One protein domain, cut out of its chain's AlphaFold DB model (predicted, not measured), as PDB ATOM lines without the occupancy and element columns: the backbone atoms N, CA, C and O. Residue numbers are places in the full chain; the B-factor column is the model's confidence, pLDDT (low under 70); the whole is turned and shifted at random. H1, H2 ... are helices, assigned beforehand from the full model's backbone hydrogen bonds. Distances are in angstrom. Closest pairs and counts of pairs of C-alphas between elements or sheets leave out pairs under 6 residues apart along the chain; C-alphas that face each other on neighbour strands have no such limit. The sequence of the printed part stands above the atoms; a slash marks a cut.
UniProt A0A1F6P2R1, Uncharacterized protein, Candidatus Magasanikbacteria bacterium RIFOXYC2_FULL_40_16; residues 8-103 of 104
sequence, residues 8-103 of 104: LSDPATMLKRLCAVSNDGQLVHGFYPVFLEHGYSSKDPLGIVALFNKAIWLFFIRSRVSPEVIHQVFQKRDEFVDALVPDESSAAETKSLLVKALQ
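What this domain is: This is residues 8 to 103 of the 104 residues of an uncharacterized protein of Candidatus Magasanikbacteria bacterium RIFOXYC2_FULL_40_16 (UniProt A0A1F6P2R1). The longest helix, H4, and the return path of H5 and H6 make a middle tier, with H1, H2 and H3 covering one side of it and H7 on the other side, crossing from H6 to the first residues of H4. H1 packs on H6, while H2 and H3 pack on H4. The printed part has 96 residues with seven named helices, H1 to H7 in order along the chain, and no named strand; its class is all helix. It is compact, with a radius of gyration of the C-alphas of 12.3 A, and spans 33 by 33 by 19 A.

Where its parts are: H4, residues 45 to 63, measures 26.6 A from its first C-alpha at (30.651, -5.460, -14.937) to its last at (51.371, 0.558, 0.550). H5, residues 67 to 75, measures 12.2 A, and H6, residues 77 to 84, 10.6 A. H7, residues 88 to 101, measures 19.8 A and ends at C-alpha 101, (42.287, -7.609, -18.957). H1, residues 11 to 21, measures 15.5 A and begins at C-alpha 11, (30.157, -0.481, 3.073). H2 is residues 25 to 30 and H3 residues 32 to 36.

How they stand to each other: H4 is the hub, touching H2, H3, H5 and H7. H4 and H5 form a helical hairpin, a shallow tilt of 14 degrees, opposite ways; they only just touch, with 3 pairs of C-alphas within 8 A, the closest Phe 60 and Ile 70 at 7.5 A. With residues 45 to 49 alone H4 touches H7, the closest C-alphas being Pro 45 and Thr 94, 5.0 A apart, at a steep tilt of 57 degrees, the same way. With residues 51 to 55 alone it touches H3, the C-alphas of Val 34 and Ala 55 coming closest at 5.6 A. With residues 58 to 63 alone it touches H2, closest at the C-alphas of Gly 30 and Phe 59, 5.2 A; at 73 degrees they are only just about perpendicular. H4 and H6 are near each other. H6 and H7 form a second helical hairpin, with the C-alphas of Asp 82 and Ala 91 closest at 5.9 A and a tilt of 38 degrees, only just steep. H1 touches H6, closest at the C-alphas of Arg 17 and Ala 83, 5.2 A, at a shallow tilt of 32 degrees, only just short of steep, opposite ways. H1 also touches H3, the C-alphas of Pro 11 and Leu 36 being closest at 4.8 A. H1 and H4 are apart. In H1 to H7 every O i to N i+4 pair is within hydrogen-bond range.

The domain as a whole: The two C-alphas farthest apart, those of Arg 64 and Ser 89, are 34.9 A apart. The printed part has no cut and no long link; the link from H3 to H4, 8 residues, is short and the others are tight. The mean pLDDT of the printed part is 87.1, and residues 63 to 64 and 102 to 103 are under 70.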
ATOM      1  N   LEU A   8      26.166  -2.397  -5.668       84.88
ATOM      2  CA  LEU A   8      27.042  -2.793  -4.574       84.88
ATOM      3  C   LEU A   8      26.302  -2.699  -3.237       84.88
ATOM      4  O   LEU A   8      25.439  -1.842  -3.039       84.88
ATOM      5  N   SER A   9      26.653  -3.592  -2.313       87.25
ATOM      6  CA  SER A   9      26.101  -3.571  -0.956       87.25
ATOM      7  C   SER A   9      26.564  -2.330  -0.180       87.25
ATOM      8  O   SER A   9      27.391  -1.545  -0.647       87.25
ATOM      9  N   ASP A  10      26.024  -2.138   1.021       91.81
ATOM     10  CA  ASP A  10      26.520  -1.105   1.922       91.81
ATOM     11  C   ASP A  10      27.986  -1.367   2.328       91.81
ATOM     12  O   ASP A  10      28.423  -2.527   2.351       91.81
ATOM     13  N   PRO A  11      28.753  -0.323   2.700       92.81
ATOM     14  CA  PRO A  11      30.157  -0.481   3.073       92.81
ATOM     15  C   PRO A  11      30.408  -1.486   4.210       92.81
ATOM     16  O   PRO A  11      31.414  -2.191   4.184       92.81
ATOM     17  N   ALA A  12      29.516  -1.599   5.201       94.19
ATOM     18  CA  ALA A  12      29.727  -2.512   6.325       94.19
ATOM     19  C   ALA A  12      29.565  -3.978   5.891       94.19
ATOM     20  O   ALA A  12      30.389  -4.830   6.237       94.19
ATOM     21  N   THR A  13      28.554  -4.269   5.072       93.69
ATOM     22  CA  THR A  13      28.362  -5.590   4.464       93.69
ATOM     23  C   THR A  13      29.509  -5.942   3.522       93.69
ATOM     24  O   THR A  13      30.019  -7.062   3.585       93.69
ATOM     25  N   MET A  14      29.954  -5.001   2.683       92.81
ATOM     26  CA  MET A  14      31.101  -5.215   1.795       92.81
ATOM     27  C   MET A  14      32.366  -5.536   2.590       92.81
ATOM     28  O   MET A  14      33.020  -6.534   2.301       92.81
ATOM     29  N   LEU A  15      32.679  -4.755   3.628       94.94
ATOM     30  CA  LEU A  15      33.838  -5.002   4.485       94.94
ATOM     31  C   LEU A  15      33.768  -6.391   5.125       94.94
ATOM     32  O   LEU A  15      34.742  -7.135   5.071       94.94
ATOM     33  N   LYS A  16      32.607  -6.782   5.664       95.38
ATOM     34  CA  LYS A  16      32.413  -8.116   6.250       95.38
ATOM     35  C   LYS A  16      32.688  -9.234   5.239       95.38
ATOM     36  O   LYS A  16      33.332 -10.219   5.592       95.38
ATOM     37  N   ARG A  17      32.210  -9.095   3.998       94.44
ATOM     38  CA  ARG A  17      32.424 -10.090   2.933       94.44
ATOM     39  C   ARG A  17      33.880 -10.132   2.468       94.44
ATOM     40  O   ARG A  17      34.426 -11.216   2.317       94.44
ATOM     41  N   LEU A  18      34.529  -8.978   2.319       94.31
ATOM     42  CA  LEU A  18      35.953  -8.892   1.973       94.31
ATOM     43  C   LEU A  18      36.839  -9.520   3.063       94.31
ATOM     44  O   LEU A  18      37.701 -10.338   2.746       94.31
ATOM     45  N   CYS A  19      36.566  -9.227   4.339       94.62
ATOM     46  CA  CYS A  19      37.263  -9.833   5.478       94.62
ATOM     47  C   CYS A  19      37.059 -11.354   5.577       94.62
ATOM     48  O   CYS A  19      37.923 -12.046   6.114       94.62
ATOM     49  N   ALA A  20      35.943 -11.884   5.063       94.69
ATOM     50  CA  ALA A  20      35.713 -13.328   4.993       94.69
ATOM     51  C   ALA A  20      36.617 -14.018   3.953       94.69
ATOM     52  O   ALA A  20      36.991 -15.170   4.154       94.69
ATOM     53  N   VAL A  21      37.008 -13.313   2.883       93.69
ATOM     54  CA  VAL A  21      37.977 -13.802   1.883       93.69
ATOM     55  C   VAL A  21      39.414 -13.697   2.415       93.69
ATOM     56  O   VAL A  21      40.241 -14.603   2.252       93.69
ATOM     57  N   SER A  22      39.748 -12.582   3.065       91.62
ATOM     58  CA  SER A  22      41.028 -12.408   3.755       91.62
ATOM     59  C   SER A  22      40.922 -11.330   4.827       91.62
ATOM     60  O   SER A  22      40.436 -10.242   4.561       91.62
ATOM     61  N   ASN A  23      41.435 -11.584   6.028       90.88
ATOM     62  CA  ASN A  23      41.499 -10.570   7.086       90.88
ATOM     63  C   ASN A  23      42.919 -10.003   7.261       90.88
ATOM     64  O   ASN A  23      43.330  -9.647   8.363       90.88
ATOM     65  N   ASP A  24      43.699  -9.984   6.177       89.31
ATOM     66  CA  ASP A  24      45.048  -9.425   6.182       89.31
ATOM     67  C   ASP A  24      45.002  -7.905   6.407       89.31
ATOM     68  O   ASP A  24      44.302  -7.176   5.700       89.31
ATOM     69  N   GLY A  25      45.765  -7.420   7.389       87.62
ATOM     70  CA  GLY A  25      45.753  -6.009   7.775       87.62
ATOM     71  C   GLY A  25      46.169  -5.061   6.648       87.62
ATOM     72  O   GLY A  25      45.631  -3.959   6.547       87.62
ATOM     73  N   GLN A  26      47.072  -5.475   5.754       87.12
ATOM     74  CA  GLN A  26      47.472  -4.641   4.619       87.12
ATOM     75  C   GLN A  26      46.313  -4.495   3.632       87.12
ATOM     76  O   GLN A  26      46.043  -3.386   3.170       87.12
ATOM     77  N   LEU A  27      45.564  -5.570   3.369       89.56
ATOM     78  CA  LEU A  27      44.372  -5.505   2.517       89.56
ATOM     79  C   LEU A  27      43.269  -4.642   3.136       89.56
ATOM     80  O   LEU A  27      42.692  -3.802   2.442       89.56
ATOM     81  N   VAL A  28      43.030  -4.790   4.442       90.06
ATOM     82  CA  VAL A  28      42.024  -4.011   5.180       90.06
ATOM     83  C   VAL A  28      42.306  -2.510   5.116       90.06
ATOM     84  O   VAL A  28      41.380  -1.723   4.934       90.06
ATOM     85  N   HIS A  29      43.572  -2.103   5.223       87.31
ATOM     86  CA  HIS A  29      43.938  -0.686   5.245       87.31
ATOM     87  C   HIS A  29      44.263  -0.092   3.869       87.31
ATOM     88  O   HIS A  29      44.123   1.116   3.688       87.31
ATOM     89  N   GLY A  30      44.695  -0.905   2.902       86.12
ATOM     90  CA  GLY A  30      45.205  -0.416   1.620       86.12
ATOM     91  C   GLY A  30      44.360  -0.773   0.397       86.12
ATOM     92  O   GLY A  30      44.345  -0.006  -0.564       86.12
ATOM     93  N   PHE A  31      43.659  -1.909   0.414       89.75
ATOM     94  CA  PHE A  31      42.937  -2.435  -0.750       89.75
ATOM     95  C   PHE A  31      41.417  -2.268  -0.612       89.75
ATOM     96  O   PHE A  31      40.768  -1.721  -1.503       89.75
ATOM     97  N   TYR A  32      40.844  -2.668   0.527       93.12
ATOM     98  CA  TYR A  32      39.395  -2.622   0.766       93.12
ATOM     99  C   TYR A  32      38.782  -1.222   0.713       93.12
ATOM    100  O   TYR A  32      37.720  -1.099   0.096       93.12
ATOM    101  N   PRO A  33      39.411  -0.155   1.255       92.62
ATOM    102  CA  PRO A  33      38.802   1.173   1.280       92.62
ATOM    103  C   PRO A  33      38.357   1.676  -0.097       92.62
ATOM    104  O   PRO A  33      37.311   2.306  -0.200       92.62
ATOM    105  N   VAL A  34      39.075   1.309  -1.167       91.31
ATOM    106  CA  VAL A  34      38.721   1.691  -2.544       91.31
ATOM    107  C   VAL A  34      37.350   1.151  -2.948       91.31
ATOM    108  O   VAL A  34      36.607   1.845  -3.630       91.31
ATOM    109  N   PHE A  35      36.979  -0.058  -2.524       91.00
ATOM    110  CA  PHE A  35      35.647  -0.607  -2.793       91.00
ATOM    111  C   PHE A  35      34.589   0.014  -1.884       91.00
ATOM    112  O   PHE A  35      33.486   0.312  -2.339       91.00
ATOM    113  N   LEU A  36      34.927   0.228  -0.609       92.44
ATOM    114  CA  LEU A  36      33.999   0.754   0.394       92.44
ATOM    115  C   LEU A  36      33.559   2.192   0.092       92.44
ATOM    116  O   LEU A  36      32.407   2.537   0.343       92.44
ATOM    117  N   GLU A  37      34.431   2.999  -0.518       92.88
ATOM    118  CA  GLU A  37      34.104   4.337  -1.042       92.88
ATOM    119  C   GLU A  37      32.983   4.319  -2.099       92.88
ATOM    120  O   GLU A  37      32.360   5.346  -2.365       92.88
ATOM    121  N   HIS A  38      32.704   3.156  -2.695       87.06
ATOM    122  CA  HIS A  38      31.673   2.960  -3.711       87.06
ATOM    123  C   HIS A  38      30.459   2.165  -3.206       87.06
ATOM    124  O   HIS A  38      29.674   1.676  -4.021       87.06
ATOM    125  N   GLY A  39      30.263   2.054  -1.888       82.88
ATOM    126  CA  GLY A  39      29.059   1.439  -1.322       82.88
ATOM    127  C   GLY A  39      27.773   2.030  -1.911       82.88
ATOM    128  O   GLY A  39      27.715   3.220  -2.227       82.88
ATOM    129  N   TYR A  40      26.760   1.184  -2.108       84.00
ATOM    130  CA  TYR A  40      25.488   1.518  -2.775       84.00
ATOM    131  C   TYR A  40      25.588   1.992  -4.233       84.00
ATOM    132  O   TYR A  40      24.567   2.296  -4.848       84.00
ATOM    133  N   SER A  41      26.786   2.069  -4.815       85.69
ATOM    134  CA  SER A  41      26.925   2.491  -6.205       85.69
ATOM    135  C   SER A  41      26.474   1.382  -7.147       85.69
ATOM    136  O   SER A  41      26.855   0.221  -6.987       85.69
ATOM    137  N   SER A  42      25.732   1.760  -8.183       85.25
ATOM    138  CA  SER A  42      25.451   0.876  -9.310       85.25
ATOM    139  C   SER A  42      26.599   0.926 -10.319       85.25
ATOM    140  O   SER A  42      27.068   2.006 -10.691       85.25
ATOM    141  N   LYS A  43      27.073  -0.240 -10.755       85.00
ATOM    142  CA  LYS A  43      28.142  -0.393 -11.748       85.00
ATOM    143  C   LYS A  43      27.800  -1.522 -12.701       85.00
ATOM    144  O   LYS A  43      27.259  -2.533 -12.279       85.00
ATOM    145  N   ASP A  44      28.112  -1.357 -13.975       87.94
ATOM    146  CA  ASP A  44      28.155  -2.496 -14.886       87.94
ATOM    147  C   ASP A  44      29.398  -3.370 -14.575       87.94
ATOM    148  O   ASP A  44      30.277  -2.953 -13.805       87.94
ATOM    149  N   PRO A  45      29.499  -4.585 -15.144       85.31
ATOM    150  CA  PRO A  45      30.651  -5.460 -14.937       85.31
ATOM    151  C   PRO A  45      31.991  -4.777 -15.243       85.31
ATOM    152  O   PRO A  45      32.941  -4.909 -14.473       85.31
ATOM    153  N   LEU A  46      32.069  -3.966 -16.305       86.81
ATOM    154  CA  LEU A  46      33.276  -3.205 -16.653       86.81
ATOM    155  C   LEU A  46      33.657  -2.179 -15.577       86.81
ATOM    156  O   LEU A  46      34.837  -2.008 -15.271       86.81
ATOM    157  N   GLY A  47      32.677  -1.527 -14.961       88.75
ATOM    158  CA  GLY A  47      32.866  -0.628 -13.836       88.75
ATOM    159  C   GLY A  47      33.428  -1.345 -12.610       88.75
ATOM    160  O   GLY A  47      34.270  -0.770 -11.917       88.75
ATOM    161  N   ILE A  48      33.027  -2.595 -12.358       88.94
ATOM    162  CA  ILE A  48      33.627  -3.426 -11.301       88.94
ATOM    163  C   ILE A  48      35.078  -3.784 -11.645       88.94
ATOM    164  O   ILE A  48      35.950  -3.637 -10.789       88.94
ATOM    165  N   VAL A  49      35.370  -4.163 -12.893       89.12
ATOM    166  CA  VAL A  49      36.752  -4.411 -13.350       89.12
ATOM    167  C   VAL A  49      37.630  -3.172 -13.164       89.12
ATOM    168  O   VAL A  49      38.733  -3.262 -12.622       89.12
ATOM    169  N   ALA A  50      37.133  -1.997 -13.558       89.44
ATOM    170  CA  ALA A  50      37.853  -0.737 -13.409       89.44
ATOM    171  C   ALA A  50      38.126  -0.401 -11.934       89.44
ATOM    172  O   ALA A  50      39.233   0.024 -11.599       89.44
ATOM    173  N   LEU A  51      37.153  -0.632 -11.043       90.69
ATOM    174  CA  LEU A  51      37.363  -0.495  -9.602       90.69
ATOM    175  C   LEU A  51      38.429  -1.451  -9.081       90.69
ATOM    176  O   LEU A  51      39.291  -1.035  -8.313       90.69
ATOM    177  N   PHE A  52      38.374  -2.712  -9.500       90.62
ATOM    178  CA  PHE A  52      39.306  -3.732  -9.047       90.62
ATOM    179  C   PHE A  52      40.746  -3.388  -9.451       90.62
ATOM    180  O   PHE A  52      41.649  -3.377  -8.614       90.62
ATOM    181  N   ASN A  53      40.947  -2.982 -10.707       88.19
ATOM    182  CA  ASN A  53      42.243  -2.528 -11.207       88.19
ATOM    183  C   ASN A  53      42.725  -1.259 -10.490       88.19
ATOM    184  O   ASN A  53      43.893  -1.171 -10.110       88.19
ATOM    185  N   LYS A  54      41.828  -0.293 -10.244       89.25
ATOM    186  CA  LYS A  54      42.140   0.910  -9.457       89.25
ATOM    187  C   LYS A  54      42.579   0.543  -8.037       89.25
ATOM    188  O   LYS A  54      43.550   1.115  -7.545       89.25
ATOM    189  N   ALA A  55      41.895  -0.402  -7.394       90.25
ATOM    190  CA  ALA A  55      42.225  -0.860  -6.052       90.25
ATOM    191  C   ALA A  55      43.607  -1.523  -6.008       90.25
ATOM    192  O   ALA A  55      44.412  -1.153  -5.160       90.25
ATOM    193  N   ILE A  56      43.927  -2.410  -6.959       87.31
ATOM    194  CA  ILE A  56      45.265  -3.020  -7.067       87.31
ATOM    195  C   ILE A  56      46.337  -1.947  -7.268       87.31
ATOM    196  O   ILE A  56      47.352  -1.945  -6.574       87.31
ATOM    197  N   TRP A  57      46.122  -1.022  -8.205       85.88
ATOM    198  CA  TRP A  57      47.109   0.003  -8.541       85.88
ATOM    199  C   TRP A  57      47.377   0.956  -7.370       85.88
ATOM    200  O   TRP A  57      48.531   1.238  -7.041       85.88
ATOM    201  N   LEU A  58      46.322   1.412  -6.689       86.12
ATOM    202  CA  LEU A  58      46.459   2.238  -5.489       86.12
ATOM    203  C   LEU A  58      47.119   1.468  -4.350       86.12
ATOM    204  O   LEU A  58      47.974   2.028  -3.666       86.12
ATOM    205  N   PHE A  59      46.756   0.199  -4.168       86.56
ATOM    206  CA  PHE A  59      47.350  -0.657  -3.153       86.56
ATOM    207  C   PHE A  59      48.857  -0.819  -3.378       86.56
ATOM    208  O   PHE A  59      49.632  -0.614  -2.444       86.56
ATOM    209  N   PHE A  60      49.265  -1.054  -4.629       81.56
ATOM    210  CA  PHE A  60      50.661  -1.135  -5.052       81.56
ATOM    211  C   PHE A  60      51.442   0.151  -4.755       81.56
ATOM    212  O   PHE A  60      52.481   0.113  -4.098       81.56
ATOM    213  N   ILE A  61      50.929   1.300  -5.204       82.06
ATOM    214  CA  ILE A  61      51.650   2.578  -5.108       82.06
ATOM    215  C   ILE A  61      51.703   3.100  -3.675       82.06
ATOM    216  O   ILE A  61      52.723   3.649  -3.255       82.06
ATOM    217  N   ARG A  62      50.610   2.969  -2.918       75.69
ATOM    218  CA  ARG A  62      50.508   3.577  -1.585       75.69
ATOM    219  C   ARG A  62      51.154   2.739  -0.493       75.69
ATOM    220  O   ARG A  62      51.642   3.315   0.474       75.69
ATOM    221  N   SER A  63      51.163   1.415  -0.625       66.31
ATOM    222  CA  SER A  63      51.371   0.558   0.550       66.31
ATOM    223  C   SER A  63      52.773  -0.040   0.672       66.31
ATOM    224  O   SER A  63      53.016  -0.742   1.645       66.31
ATOM    225  N   ARG A  64      53.705   0.215  -0.270       69.12
ATOM    226  CA  ARG A  64      55.020  -0.481  -0.338       69.12
ATOM    227  C   ARG A  64      54.880  -1.987  -0.060       69.12
ATOM    228  O   ARG A  64      55.686  -2.587   0.647       69.12
ATOM    229  N   VAL A  65      53.795  -2.558  -0.570       74.81
ATOM    230  CA  VAL A  65      53.402  -3.942  -0.323       74.81
ATOM    231  C   VAL A  65      54.391  -4.872  -0.987       74.81
ATOM    232  O   VAL A  65      54.889  -4.596  -2.083       74.81
ATOM    233  N   SER A  66      54.686  -5.973  -0.308       76.75
ATOM    234  CA  SER A  66      55.575  -6.970  -0.870       76.75
ATOM    235  C   SER A  66      54.893  -7.666  -2.062       76.75
ATOM    236  O   SER A  66      53.657  -7.760  -2.106       76.75
ATOM    237  N   PRO A  67      55.665  -8.155  -3.049       77.50
ATOM    238  CA  PRO A  67      55.123  -8.891  -4.191       77.50
ATOM    239  C   PRO A  67      54.205 -10.053  -3.793       77.50
ATOM    240  O   PRO A  67      53.235 -10.338  -4.492       77.50
ATOM    241  N   GLU A  68      54.465 -10.691  -2.652       81.00
ATOM    242  CA  GLU A  68      53.680 -11.805  -2.124       81.00
ATOM    243  C   GLU A  68      52.245 -11.389  -1.784       81.00
ATOM    244  O   GLU A  68      51.305 -12.117  -2.101       81.00
ATOM    245  N   VAL A  69      52.047 -10.205  -1.200       81.19
ATOM    246  CA  VAL A  69      50.706  -9.712  -0.839       81.19
ATOM    247  C   VAL A  69      49.903  -9.371  -2.094       81.19
ATOM    248  O   VAL A  69      48.713  -9.664  -2.187       81.19
ATOM    249  N   ILE A  70      50.557  -8.820  -3.117       81.94
ATOM    250  CA  ILE A  70      49.924  -8.564  -4.418       81.94
ATOM    251  C   ILE A  70      49.554  -9.886  -5.092       81.94
ATOM    252  O   ILE A  70      48.454 -10.028  -5.627       81.94
ATOM    253  N   HIS A  71      50.444 -10.877  -5.032       83.75
ATOM    254  CA  HIS A  71      50.174 -12.207  -5.560       83.75
ATOM    255  C   HIS A  71      48.949 -12.840  -4.886       83.75
ATOM    256  O   HIS A  71      48.098 -13.390  -5.582       83.75
ATOM    257  N   GLN A  72      48.792 -12.678  -3.569       83.12
ATOM    258  CA  GLN A  72      47.593 -13.122  -2.849       83.12
ATOM    259  C   GLN A  72      46.312 -12.445  -3.356       83.12
ATOM    260  O   GLN A  72      45.290 -13.117  -3.495       83.12
ATOM    261  N   VAL A  73      46.348 -11.143  -3.674       87.25
ATOM    262  CA  VAL A  73      45.191 -10.437  -4.261       87.25
ATOM    263  C   VAL A  73      44.806 -11.038  -5.609       87.25
ATOM    264  O   VAL A  73      43.623 -11.254  -5.864       87.25
ATOM    265  N   PHE A  74      45.787 -11.349  -6.458       86.50
ATOM    266  CA  PHE A  74      45.525 -11.977  -7.753       86.50
ATOM    267  C   PHE A  74      45.030 -13.420  -7.624       86.50
ATOM    268  O   PHE A  74      44.114 -13.802  -8.349       86.50
ATOM    269  N   GLN A  75      45.576 -14.203  -6.689       88.94
ATOM    270  CA  GLN A  75      45.126 -15.574  -6.427       88.94
ATOM    271  C   GLN A  75      43.674 -15.621  -5.935       88.94
ATOM    272  O   GLN A  75      42.902 -16.453  -6.395       88.94
ATOM    273  N   LYS A  76      43.293 -14.698  -5.045       91.25
ATOM    274  CA  LYS A  76      41.943 -14.611  -4.461       91.25
ATOM    275  C   LYS A  76      40.994 -13.698  -5.236       91.25
ATOM    276  O   LYS A  76      39.914 -13.367  -4.753       91.25
ATOM    277  N   ARG A  77      41.389 -13.241  -6.427       90.75
ATOM    278  CA  ARG A  77      40.637 -12.252  -7.210       90.75
ATOM    279  C   ARG A  77      39.182 -12.660  -7.407       90.75
ATOM    280  O   ARG A  77      38.289 -11.848  -7.194       90.75
ATOM    281  N   ASP A  78      38.957 -13.902  -7.815       91.81
ATOM    282  CA  ASP A  78      37.618 -14.385  -8.139       91.81
ATOM    283  C   ASP A  78      36.738 -14.454  -6.879       91.81
ATOM    284  O   ASP A  78      35.579 -14.053  -6.931       91.81
ATOM    285  N   GLU A  79      37.311 -14.835  -5.732       93.56
ATOM    286  CA  GLU A  79      36.629 -14.813  -4.430       93.56
ATOM    287  C   GLU A  79      36.271 -13.382  -4.000       93.56
ATOM    288  O   GLU A  79      35.188 -13.134  -3.470       93.56
ATOM    289  N   PHE A  80      37.148 -12.405  -4.260       93.38
ATOM    290  CA  PHE A  80      36.832 -10.998  -4.010       93.38
ATOM    291  C   PHE A  80      35.713 -10.483  -4.917       93.38
ATOM    292  O   PHE A  80      34.880  -9.701  -4.460       93.38
ATOM    293  N   VAL A  81      35.663 -10.914  -6.180       91.75
ATOM    294  CA  VAL A  81      34.550 -10.572  -7.076       91.75
ATOM    295  C   VAL A  81      33.241 -11.142  -6.534       91.75
ATOM    296  O   VAL A  81      32.275 -10.393  -6.446       91.75
ATOM    297  N   ASP A  82      33.223 -12.399  -6.089       91.94
ATOM    298  CA  ASP A  82      32.029 -13.013  -5.483       91.94
ATOM    299  C   ASP A  82      31.597 -12.310  -4.189       91.94
ATOM    300  O   ASP A  82      30.410 -12.144  -3.913       91.94
ATOM    301  N   ALA A  83      32.558 -11.837  -3.393       91.38
ATOM    302  CA  ALA A  83      32.271 -11.066  -2.187       91.38
ATOM    303  C   ALA A  83      31.617  -9.702  -2.495       91.38
ATOM    304  O   ALA A  83      30.783  -9.218  -1.721       91.38
ATOM    305  N   LEU A  84      31.997  -9.074  -3.611       88.69
ATOM    306  CA  LEU A  84      31.540  -7.741  -4.014       88.69
ATOM    307  C   LEU A  84      30.254  -7.775  -4.849       88.69
ATOM    308  O   LEU A  84      29.427  -6.870  -4.735       88.69
ATOM    309  N   VAL A  85      30.091  -8.803  -5.681       87.81
ATOM    310  CA  VAL A  85      29.025  -8.928  -6.677       87.81
ATOM    311  C   VAL A  85      28.090 -10.068  -6.266       87.81
ATOM    312  O   VAL A  85      28.432 -11.230  -6.451       87.81
ATOM    313  N   PRO A  86      26.903  -9.765  -5.712       79.38
ATOM    314  CA  PRO A  86      25.991 -10.791  -5.202       79.38
ATOM    315  C   PRO A  86      25.262 -11.582  -6.298       79.38
ATOM    316  O   PRO A  86      24.701 -12.632  -6.009       79.38
ATOM    317  N   ASP A  87      25.221 -11.063  -7.527       85.00
ATOM    318  CA  ASP A  87      24.593 -11.728  -8.668       85.00
ATOM    319  C   ASP A  87      25.595 -12.648  -9.378       85.00
ATOM    320  O   ASP A  87      26.605 -12.176  -9.903       85.00
ATOM    321  N   GLU A  88      25.308 -13.951  -9.429       84.94
ATOM    322  CA  GLU A  88      26.225 -14.957  -9.983       84.94
ATOM    323  C   GLU A  88      26.552 -14.718 -11.462       84.94
ATOM    324  O   GLU A  88      27.705 -14.870 -11.874       84.94
ATOM    325  N   SER A  89      25.567 -14.307 -12.272       86.69
ATOM    326  CA  SER A  89      25.787 -14.055 -13.703       86.69
ATOM    327  C   SER A  89      26.735 -12.876 -13.913       86.69
ATOM    328  O   SER A  89      27.661 -12.946 -14.723       86.69
ATOM    329  N   SER A  90      26.527 -11.796 -13.164       85.38
ATOM    330  CA  SER A  90      27.350 -10.592 -13.223       85.38
ATOM    331  C   SER A  90      28.740 -10.821 -12.627       85.38
ATOM    332  O   SER A  90      29.727 -10.266 -13.120       85.38
ATOM    333  N   ALA A  91      28.849 -11.663 -11.595       87.88
ATOM    334  CA  ALA A  91      30.125 -12.080 -11.023       87.88
ATOM    335  C   ALA A  91      30.934 -12.902 -12.037       87.88
ATOM    336  O   ALA A  91      32.108 -12.608 -12.272       87.88
ATOM    337  N   ALA A  92      30.304 -13.873 -12.709       88.75
ATOM    338  CA  ALA A  92      30.935 -14.668 -13.761       88.75
ATOM    339  C   ALA A  92      31.417 -13.801 -14.937       88.75
ATOM    340  O   ALA A  92      32.545 -13.964 -15.413       88.75
ATOM    341  N   GLU A  93      30.602 -12.836 -15.374       89.50
ATOM    342  CA  GLU A  93      30.988 -11.878 -16.411       89.50
ATOM    343  C   GLU A  93      32.184 -11.020 -15.970       89.50
ATOM    344  O   GLU A  93      33.177 -10.915 -16.695       89.50
ATOM    345  N   THR A  94      32.143 -10.479 -14.751       88.06
ATOM    346  CA  THR A  94      33.227  -9.661 -14.181       88.06
ATOM    347  C   THR A  94      34.544 -10.441 -14.103       88.06
ATOM    348  O   THR A  94      35.589  -9.927 -14.509       88.06
ATOM    349  N   LYS A  95      34.516 -11.700 -13.645       91.50
ATOM    350  CA  LYS A  95      35.699 -12.581 -13.610       91.50
ATOM    351  C   LYS A  95      36.263 -12.832 -15.006       91.50
ATOM    352  O   LYS A  95      37.471 -12.720 -15.214       91.50
ATOM    353  N   SER A  96      35.395 -13.121 -15.978       90.75
ATOM    354  CA  SER A  96      35.793 -13.323 -17.376       90.75
ATOM    355  C   SER A  96      36.489 -12.086 -17.953       90.75
ATOM    356  O   SER A  96      37.540 -12.191 -18.590       90.75
ATOM    357  N   LEU A  97      35.956 -10.895 -17.671       89.31
ATOM    358  CA  LEU A  97      36.557  -9.629 -18.090       89.31
ATOM    359  C   LEU A  97      37.902  -9.359 -17.399       89.31
ATOM    360  O   LEU A  97      38.835  -8.908 -18.060       89.31
ATOM    361  N   LEU A  98      38.043  -9.688 -16.111       86.06
ATOM    362  CA  LEU A  98      39.318  -9.579 -15.389       86.06
ATOM    363  C   LEU A  98      40.402 -10.497 -15.960       86.06
ATOM    364  O   LEU A  98      41.562 -10.100 -16.014       86.06
ATOM    365  N   VAL A  99      40.053 -11.711 -16.399       85.75
ATOM    366  CA  VAL A  99      41.004 -12.601 -17.089       85.75
ATOM    367  C   VAL A  99      41.457 -11.980 -18.406       85.75
ATOM    368  O   VAL A  99      42.657 -11.923 -18.664       85.75
ATOM    369  N   LYS A 100      40.521 -11.470 -19.214       83.19
ATOM    370  CA  LYS A 100      40.845 -10.818 -20.493       83.19
ATOM    371  C   LYS A 100      41.722  -9.582 -20.310       83.19
ATOM    372  O   LYS A 100      42.625  -9.362 -21.108       83.19
ATOM    373  N   ALA A 101      41.496  -8.801 -19.255       75.19
ATOM    374  CA  ALA A 101      42.287  -7.609 -18.957       75.19
ATOM    375  C   ALA A 101      43.765  -7.908 -18.631       75.19
ATOM    376  O   ALA A 101      44.583  -7.006 -18.726       75.19
ATOM    377  N   LEU A 102      44.108  -9.149 -18.261       68.38
ATOM    378  CA  LEU A 102      45.487  -9.582 -17.987       68.38
ATOM    379  C   LEU A 102      46.205 -10.161 -19.219       68.38
ATOM    380  O   LEU A 102      47.369 -10.536 -19.121       68.38
ATOM    381  N   GLN A 103      45.509 -10.300 -20.351       65.19
ATOM    382  CA  GLN A 103      46.044 -10.884 -21.589       65.19
ATOM    383  C   GLN A 103      46.567  -9.832 -22.584       65.19
ATOM    384  O   GLN A 103      47.036 -10.204 -23.660       65.19
TER     385      GLN A 103